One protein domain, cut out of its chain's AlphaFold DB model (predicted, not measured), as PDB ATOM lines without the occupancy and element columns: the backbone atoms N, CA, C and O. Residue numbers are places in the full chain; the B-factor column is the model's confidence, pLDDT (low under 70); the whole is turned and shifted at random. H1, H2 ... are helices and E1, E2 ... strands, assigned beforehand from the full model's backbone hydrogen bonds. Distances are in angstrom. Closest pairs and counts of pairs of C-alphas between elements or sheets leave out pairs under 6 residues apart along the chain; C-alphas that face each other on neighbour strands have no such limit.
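Overview. This is residues 154 to 212 of the 487 residues of a protein of Sinocyclocheilus rhinocerous (UniProt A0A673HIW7). A small three-stranded meander sheet is followed by a helical part in which the longest helix, H3, comes back to graze the sheet, chiefly near E1. The short helix H1 packs on H3, while the four-residue H2 is near H3, just before it in the chain. The printed part has 59 residues, with three named strands and then three named helices, E1 E2 E3 H1 H2 H3; the sheet order is E1 - E2 - E3, all antiparallel, and the class is mixed, helices and strands. It is compact, with a radius of gyration of the C-alphas of 10.7 A and spans of 29 by 28 by 20 A.

Arrangement. E1, residues 154 to 156, and E2, residues 163 to 166, form an antiparallel hairpin at 148 degrees, with N 164 and O 155 2.8 A apart, within hydrogen-bond range. E2 and E3, residues 172 to 177, form another at 153 degrees, with N 163 and O 177 at 2.8 A. In this meander, each strand is the antiparallel neighbour of the one before. H3, residues 197 to 211, only grazes the sheet, with its residues 202 to 210. H1, residues 179 to 183, touches H3; the closest C-alphas, of Pro 179 and Val 207, are 5.9 A apart. H2, residues 192 to 195, is close to H3 but not clearly touching, with the C-alphas of Phe 194 and Arg 200 closest at 5.4 A. H1 and H2 are apart. Every O i to N i+4 pair is within hydrogen-bond range in H1 and H3; H2 is too short for one.

Along the chain. E1 begins at C-alpha 154 (38.800, -42.007, 31.189). E3 is 13.3 A long. H3 is 20.6 A long and ends at C-alpha 211 (31.035, -37.218, 21.490).

Size, cuts and confidence. The farthest C-alphas, of Asn 159 and Ser 197, are 30.0 A apart. The printed part has no cut and no long link. Residues 158 to 159 have pLDDT under 70.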
ATOM      1  N   PHE A 154      38.631 -43.306  31.864       87.38
ATOM      2  CA  PHE A 154      38.800 -42.007  31.189       87.38
ATOM      3  C   PHE A 154      38.234 -40.834  32.003       87.38
ATOM      4  O   PHE A 154      37.059 -40.859  32.361       87.38
ATOM      5  N   CYS A 155      39.024 -39.783  32.249       81.62
ATOM      6  CA  CYS A 155      38.563 -38.559  32.924       81.62
ATOM      7  C   CYS A 155      38.860 -37.309  32.085       81.62
ATOM      8  O   CYS A 155      39.978 -37.135  31.599       81.62
ATOM      9  N   ALA A 156      37.879 -36.420  31.926       81.75
ATOM     10  CA  ALA A 156      38.052 -35.166  31.200       81.75
ATOM     11  C   ALA A 156      38.586 -34.046  32.101       81.75
ATOM     12  O   ALA A 156      38.119 -33.845  33.222       81.75
ATOM     13  N   SER A 157      39.538 -33.271  31.588       77.44
ATOM     14  CA  SER A 157      40.038 -32.082  32.270       77.44
ATOM     15  C   SER A 157      38.955 -31.003  32.356       77.44
ATOM     16  O   SER A 157      38.411 -30.566  31.347       77.44
ATOM     17  N   LYS A 158      38.701 -30.489  33.563       65.25
ATOM     18  CA  LYS A 158      37.755 -29.381  33.801       65.25
ATOM     19  C   LYS A 158      38.136 -28.080  33.064       65.25
ATOM     20  O   LYS A 158      37.265 -27.253  32.808       65.25
ATOM     21  N   ASN A 159      39.415 -27.925  32.691       62.03
ATOM     22  CA  ASN A 159      39.985 -26.689  32.139       62.03
ATOM     23  C   ASN A 159      40.591 -26.837  30.724       62.03
ATOM     24  O   ASN A 159      41.087 -25.851  30.183       62.03
ATOM     25  N   THR A 160      40.615 -28.038  30.128       71.19
ATOM     26  CA  THR A 160      41.195 -28.280  28.787       71.19
ATOM     27  C   THR A 160      40.435 -29.384  28.048       71.19
ATOM     28  O   THR A 160      39.878 -30.269  28.684       71.19
ATOM     29  N   ASP A 161      40.473 -29.419  26.714       76.06
ATOM     30  CA  ASP A 161      39.818 -30.476  25.914       76.06
ATOM     31  C   ASP A 161      40.545 -31.847  25.964       76.06
ATOM     32  O   ASP A 161      40.432 -32.653  25.039       76.06
ATOM     33  N   ARG A 162      41.331 -32.116  27.017       84.25
ATOM     34  CA  ARG A 162      42.135 -33.336  27.195       84.25
ATOM     35  C   ARG A 162      41.424 -34.358  28.078       84.25
ATOM     36  O   ARG A 162      40.882 -34.021  29.130       84.25
ATOM     37  N   ILE A 163      41.504 -35.620  27.668       86.25
ATOM     38  CA  ILE A 163      41.039 -36.797  28.402       86.25
ATOM     39  C   ILE A 163      42.257 -37.551  28.926       86.25
ATOM     40  O   ILE A 163      43.086 -37.991  28.134       86.25
ATOM     41  N   TYR A 164      42.359 -37.715  30.242       85.94
ATOM     42  CA  TYR A 164      43.366 -38.542  30.906       85.94
ATOM     43  C   TYR A 164      42.919 -40.002  30.962       85.94
ATOM     44  O   TYR A 164      41.732 -40.271  31.165       85.94
ATOM     45  N   ILE A 165      43.869 -40.929  30.808       88.38
ATOM     46  CA  ILE A 165      43.612 -42.372  30.876       88.38
ATOM     47  C   ILE A 165      44.177 -42.959  32.179       88.38
ATOM     48  O   ILE A 165      45.267 -42.600  32.631       88.38
ATOM     49  N   TYR A 166      43.414 -43.875  32.763       83.75
ATOM     50  CA  TYR A 166      43.691 -44.619  33.985       83.75
ATOM     51  C   TYR A 166      43.453 -46.114  33.716       83.75
ATOM     52  O   TYR A 166      42.773 -46.476  32.749       83.75
ATOM     53  N   ASP A 167      43.999 -46.987  34.556       83.62
ATOM     54  CA  ASP A 167      43.768 -48.432  34.475       83.62
ATOM     55  C   ASP A 167      42.435 -48.873  35.121       83.62
ATOM     56  O   ASP A 167      41.620 -48.058  35.571       83.62
ATOM     57  N   LYS A 168      42.208 -50.191  35.172       82.12
ATOM     58  CA  LYS A 168      41.012 -50.810  35.764       82.12
ATOM     59  C   LYS A 168      40.855 -50.520  37.260       82.12
ATOM     60  O   LYS A 168      39.725 -50.441  37.743       82.12
ATOM     61  N   ASP A 169      41.953 -50.281  37.967       78.50
ATOM     62  CA  ASP A 169      41.993 -50.052  39.410       78.50
ATOM     63  C   ASP A 169      41.844 -48.553  39.738       78.50
ATOM     64  O   ASP A 169      41.214 -48.182  40.725       78.50
ATOM     65  N   GLY A 170      42.204 -47.672  38.800       75.19
ATOM     66  CA  GLY A 170      42.083 -46.214  38.896       75.19
ATOM     67  C   GLY A 170      43.420 -45.483  39.011       75.19
ATOM     68  O   GLY A 170      43.425 -44.284  39.288       75.19
ATOM     69  N   LEU A 171      44.547 -46.164  38.788       78.69
ATOM     70  CA  LEU A 171      45.863 -45.535  38.759       78.69
ATOM     71  C   LEU A 171      46.050 -44.775  37.434       78.69
ATOM     72  O   LEU A 171      45.641 -45.264  36.376       78.69
ATOM     73  N   PRO A 172      46.647 -43.570  37.445       83.19
ATOM     74  CA  PRO A 172      46.853 -42.791  36.232       83.19
ATOM     75  C   PRO A 172      47.925 -43.433  35.345       83.19
ATOM     76  O   PRO A 172      49.082 -43.542  35.740       83.19
ATOM     77  N   LEU A 173      47.591 -43.730  34.087       82.75
ATOM     78  CA  LEU A 173      48.561 -44.209  33.088       82.75
ATOM     79  C   LEU A 173      49.478 -43.081  32.564       82.75
ATOM     80  O   LEU A 173      50.278 -43.278  31.653       82.75
ATOM     81  N   HIS A 174      49.346 -41.871  33.121       79.69
ATOM     82  CA  HIS A 174      50.068 -40.640  32.772       79.69
ATOM     83  C   HIS A 174      49.982 -40.204  31.291       79.69
ATOM     84  O   HIS A 174      50.611 -39.217  30.903       79.69
ATOM     85  N   CYS A 175      49.164 -40.872  30.476       83.94
ATOM     86  CA  CYS A 175      48.830 -40.492  29.109       83.94
ATOM     87  C   CYS A 175      47.481 -39.757  29.038       83.94
ATOM     88  O   CYS A 175      46.630 -39.845  29.929       83.94
ATOM     89  N   ASN A 176      47.313 -38.966  27.982       89.44
ATOM     90  CA  ASN A 176      46.096 -38.211  27.704       89.44
ATOM     91  C   ASN A 176      46.007 -37.877  26.210       89.44
ATOM     92  O   ASN A 176      47.016 -37.927  25.513       89.44
ATOM     93  N   PHE A 177      44.811 -37.542  25.733       87.06
ATOM     94  CA  PHE A 177      44.547 -37.213  24.328       87.06
ATOM     95  C   PHE A 177      43.428 -36.177  24.196       87.06
ATOM     96  O   PHE A 177      42.602 -36.024  25.097       87.06
ATOM     97  N   ILE A 178      43.341 -35.511  23.046       84.12
ATOM     98  CA  ILE A 178      42.200 -34.658  22.685       84.12
ATOM     99  C   ILE A 178      41.207 -35.487  21.841       84.12
ATOM    100  O   ILE A 178      41.615 -36.092  20.846       84.12
ATOM    101  N   PRO A 179      39.891 -35.528  22.148       82.56
ATOM    102  CA  PRO A 179      38.917 -36.338  21.398       82.56
ATOM    103  C   PRO A 179      38.811 -35.993  19.906       82.56
ATOM    104  O   PRO A 179      38.337 -36.803  19.113       82.56
ATOM    105  N   LEU A 180      39.223 -34.784  19.509       75.56
ATOM    106  CA  LEU A 180      39.289 -34.383  18.106       75.56
ATOM    107  C   LEU A 180      40.386 -35.132  17.341       75.56
ATOM    108  O   LEU A 180      40.117 -35.566  16.225       75.56
ATOM    109  N   ASP A 181      41.564 -35.328  17.931       80.88
ATOM    110  CA  ASP A 181      42.684 -36.010  17.279       80.88
ATOM    111  C   ASP A 181      42.350 -37.477  16.988       80.88
ATOM    112  O   ASP A 181      42.478 -37.921  15.847       80.88
ATOM    113  N   ILE A 182      41.747 -38.179  17.953       84.94
ATOM    114  CA  ILE A 182      41.246 -39.551  17.769       84.94
ATOM    115  C   ILE A 182      40.234 -39.638  16.611       84.94
ATOM    116  O   ILE A 182      40.328 -40.538  15.774       84.94
ATOM    117  N   ARG A 183      39.301 -38.675  16.498       74.56
ATOM    118  CA  ARG A 183      38.341 -38.597  15.371       74.56
ATOM    119  C   ARG A 183      39.002 -38.277  14.026       74.56
ATOM    120  O   ARG A 183      38.452 -38.637  12.990       74.56
ATOM    121  N   LEU A 184      40.155 -37.609  14.031       71.44
ATOM    122  CA  LEU A 184      40.961 -37.305  12.844       71.44
ATOM    123  C   LEU A 184      42.015 -38.387  12.538       71.44
ATOM    124  O   LEU A 184      42.813 -38.208  11.623       71.44
ATOM    125  N   GLN A 185      42.012 -39.500  13.282       75.00
ATOM    126  CA  GLN A 185      43.032 -40.555  13.238       75.00
ATOM    127  C   GLN A 185      44.463 -40.065  13.537       75.00
ATOM    128  O   GLN A 185      45.432 -40.730  13.175       75.00
ATOM    129  N   ASN A 186      44.607 -38.947  14.252       74.38
ATOM    130  CA  ASN A 186      45.868 -38.543  14.854       74.38
ATOM    131  C   ASN A 186      46.032 -39.257  16.207       74.38
ATOM    132  O   ASN A 186      45.265 -39.021  17.139       74.38
ATOM    133  N   TRP A 187      47.031 -40.135  16.298       79.44
ATOM    134  CA  TRP A 187      47.359 -40.891  17.512       79.44
ATOM    135  C   TRP A 187      48.712 -40.468  18.119       79.44
ATOM    136  O   TRP A 187      49.143 -41.076  19.090       79.44
ATOM    137  N   GLU A 188      49.369 -39.412  17.605       71.75
ATOM    138  CA  GLU A 188      50.731 -39.004  18.017       71.75
ATOM    139  C   GLU A 188      50.857 -38.538  19.485       71.75
ATOM    140  O   GLU A 188      51.966 -38.522  20.015       71.75
ATOM    141  N   GLU A 189      49.762 -38.160  20.163       70.12
ATOM    142  CA  GLU A 189      49.797 -37.845  21.607       70.12
ATOM    143  C   GLU A 189      49.767 -39.088  22.514       70.12
ATOM    144  O   GLU A 189      50.092 -38.978  23.700       70.12
ATOM    145  N   LEU A 190      49.381 -40.260  21.995       78.62
ATOM    146  CA  LEU A 190      49.267 -41.477  22.797       78.62
ATOM    147  C   LEU A 190      50.528 -42.357  22.707       78.62
ATOM    148  O   LEU A 190      51.082 -42.530  21.621       78.62
ATOM    149  N   PRO A 191      50.974 -42.943  23.836       79.12
ATOM    150  CA  PRO A 191      52.073 -43.906  23.854       79.12
ATOM    151  C   PRO A 191      51.852 -45.130  22.931       79.12
ATOM    152  O   PRO A 191      50.696 -45.470  22.644       79.12
ATOM    153  N   PRO A 192      52.924 -45.802  22.455       73.69
ATOM    154  CA  PRO A 192      52.842 -46.885  21.466       73.69
ATOM    155  C   PRO A 192      51.889 -48.032  21.825       73.69
ATOM    156  O   PRO A 192      51.326 -48.660  20.928       73.69
ATOM    157  N   GLU A 193      51.666 -48.256  23.116       76.69
ATOM    158  CA  GLU A 193      50.779 -49.257  23.706       76.69
ATOM    159  C   GLU A 193      49.324 -49.094  23.231       76.69
ATOM    160  O   GLU A 193      48.586 -50.069  23.081       76.69
ATOM    161  N   PHE A 194      48.910 -47.869  22.898       77.81
ATOM    162  CA  PHE A 194      47.569 -47.563  22.394       77.81
ATOM    163  C   PHE A 194      47.389 -47.838  20.892       77.81
ATOM    164  O   PHE A 194      46.279 -47.689  20.378       77.81
ATOM    165  N   ASN A 195      48.433 -48.296  20.189       74.88
ATOM    166  CA  ASN A 195      48.294 -48.842  18.836       74.88
ATOM    167  C   ASN A 195      47.731 -50.274  18.825       74.88
ATOM    168  O   ASN A 195      47.216 -50.696  17.788       74.88
ATOM    169  N   HIS A 196      47.783 -51.008  19.948       78.62
ATOM    170  CA  HIS A 196      47.181 -52.343  20.052       78.62
ATOM    171  C   HIS A 196      45.662 -52.266  19.846       78.62
ATOM    172  O   HIS A 196      45.005 -51.377  20.395       78.62
ATOM    173  N   SER A 197      45.092 -53.203  19.086       74.56
ATOM    174  CA  SER A 197      43.677 -53.218  18.674       74.56
ATOM    175  C   SER A 197      42.698 -53.017  19.836       74.56
ATOM    176  O   SER A 197      41.764 -52.226  19.732       74.56
ATOM    177  N   GLU A 198      42.945 -53.670  20.966       77.44
ATOM    178  CA  GLU A 198      42.088 -53.724  22.151       77.44
ATOM    179  C   GLU A 198      42.099 -52.396  22.916       77.44
ATOM    180  O   GLU A 198      41.036 -51.868  23.261       77.44
ATOM    181  N   ASN A 199      43.289 -51.824  23.117       83.69
ATOM    182  CA  ASN A 199      43.483 -50.507  23.726       83.69
ATOM    183  C   ASN A 199      42.855 -49.425  22.830       83.69
ATOM    184  O   ASN A 199      42.064 -48.593  23.286       83.69
ATOM    185  N   ARG A 200      43.120 -49.495  21.519       83.12
ATOM    186  CA  ARG A 200      42.581 -48.581  20.506       83.12
ATOM    187  C   ARG A 200      41.053 -48.642  20.425       83.12
ATOM    188  O   ARG A 200      40.401 -47.599  20.384       83.12
ATOM    189  N   ARG A 201      40.468 -49.845  20.466       82.25
ATOM    190  CA  ARG A 201      39.013 -50.092  20.475       82.25
ATOM    191  C   ARG A 201      38.336 -49.439  21.678       82.25
ATOM    192  O   ARG A 201      37.280 -48.832  21.511       82.25
ATOM    193  N   GLN A 202      38.943 -49.517  22.862       86.38
ATOM    194  CA  GLN A 202      38.428 -48.865  24.070       86.38
ATOM    195  C   GLN A 202      38.469 -47.333  23.960       86.38
ATOM    196  O   GLN A 202      37.457 -46.683  24.217       86.38
ATOM    197  N   VAL A 203      39.581 -46.752  23.489       84.25
ATOM    198  CA  VAL A 203      39.695 -45.297  23.261       84.25
ATOM    199  C   VAL A 203      38.686 -44.808  22.210       84.25
ATOM    200  O   VAL A 203      38.012 -43.802  22.430       84.25
ATOM    201  N   VAL A 204      38.511 -45.525  21.092       85.19
ATOM    202  CA  VAL A 204      37.511 -45.178  20.061       85.19
ATOM    203  C   VAL A 204      36.082 -45.302  20.597       85.19
ATOM    204  O   VAL A 204      35.269 -44.409  20.349       85.19
ATOM    205  N   ARG A 205      35.768 -46.357  21.367       84.81
ATOM    206  CA  ARG A 205      34.458 -46.521  22.019       84.81
ATOM    207  C   ARG A 205      34.162 -45.345  22.948       84.81
ATOM    208  O   ARG A 205      33.104 -44.729  22.810       84.81
ATOM    209  N   PHE A 206      35.107 -44.993  23.820       87.25
ATOM    210  CA  PHE A 206      34.972 -43.831  24.691       87.25
ATOM    211  C   PHE A 206      34.775 -42.548  23.877       87.25
ATOM    212  O   PHE A 206      33.841 -41.808  24.145       87.25
ATOM    213  N   VAL A 207      35.578 -42.282  22.840       85.44
ATOM    214  CA  VAL A 207      35.437 -41.049  22.037       85.44
ATOM    215  C   VAL A 207      34.097 -40.976  21.302       85.44
ATOM    216  O   VAL A 207      33.543 -39.881  21.180       85.44
ATOM    217  N   ARG A 208      33.533 -42.109  20.863       78.81
ATOM    218  CA  ARG A 208      32.169 -42.194  20.312       78.81
ATOM    219  C   ARG A 208      31.121 -41.804  21.357       78.81
ATOM    220  O   ARG A 208      30.292 -40.938  21.092       78.81
ATOM    221  N   GLU A 209      31.176 -42.427  22.530       80.19
ATOM    222  CA  GLU A 209      30.199 -42.251  23.615       80.19
ATOM    223  C   GLU A 209      30.332 -40.872  24.293       80.19
ATOM    224  O   GLU A 209      29.333 -40.224  24.586       80.19
ATOM    225  N   TRP A 210      31.548 -40.340  24.405       80.88
ATOM    226  CA  TRP A 210      31.842 -38.970  24.830       80.88
ATOM    227  C   TRP A 210      31.324 -37.923  23.839       80.88
ATOM    228  O   TRP A 210      30.789 -36.890  24.244       80.88
ATOM    229  N   SER A 211      31.454 -38.172  22.530       77.94
ATOM    230  CA  SER A 211      31.035 -37.218  21.490       77.94
ATOM    231  C   SER A 211      29.513 -37.082  21.348       77.94
ATOM    232  O   SER A 211      29.072 -36.102  20.751       77.94
ATOM    233  N   SER A 212      28.714 -38.014  21.884       77.31
ATOM    234  CA  SER A 212      27.245 -37.900  21.922       77.31
ATOM    235  C   SER A 212      26.713 -37.212  23.189       77.31
ATOM    236  O   SER A 212      25.536 -36.844  23.239       77.31
TER     237      SER A 212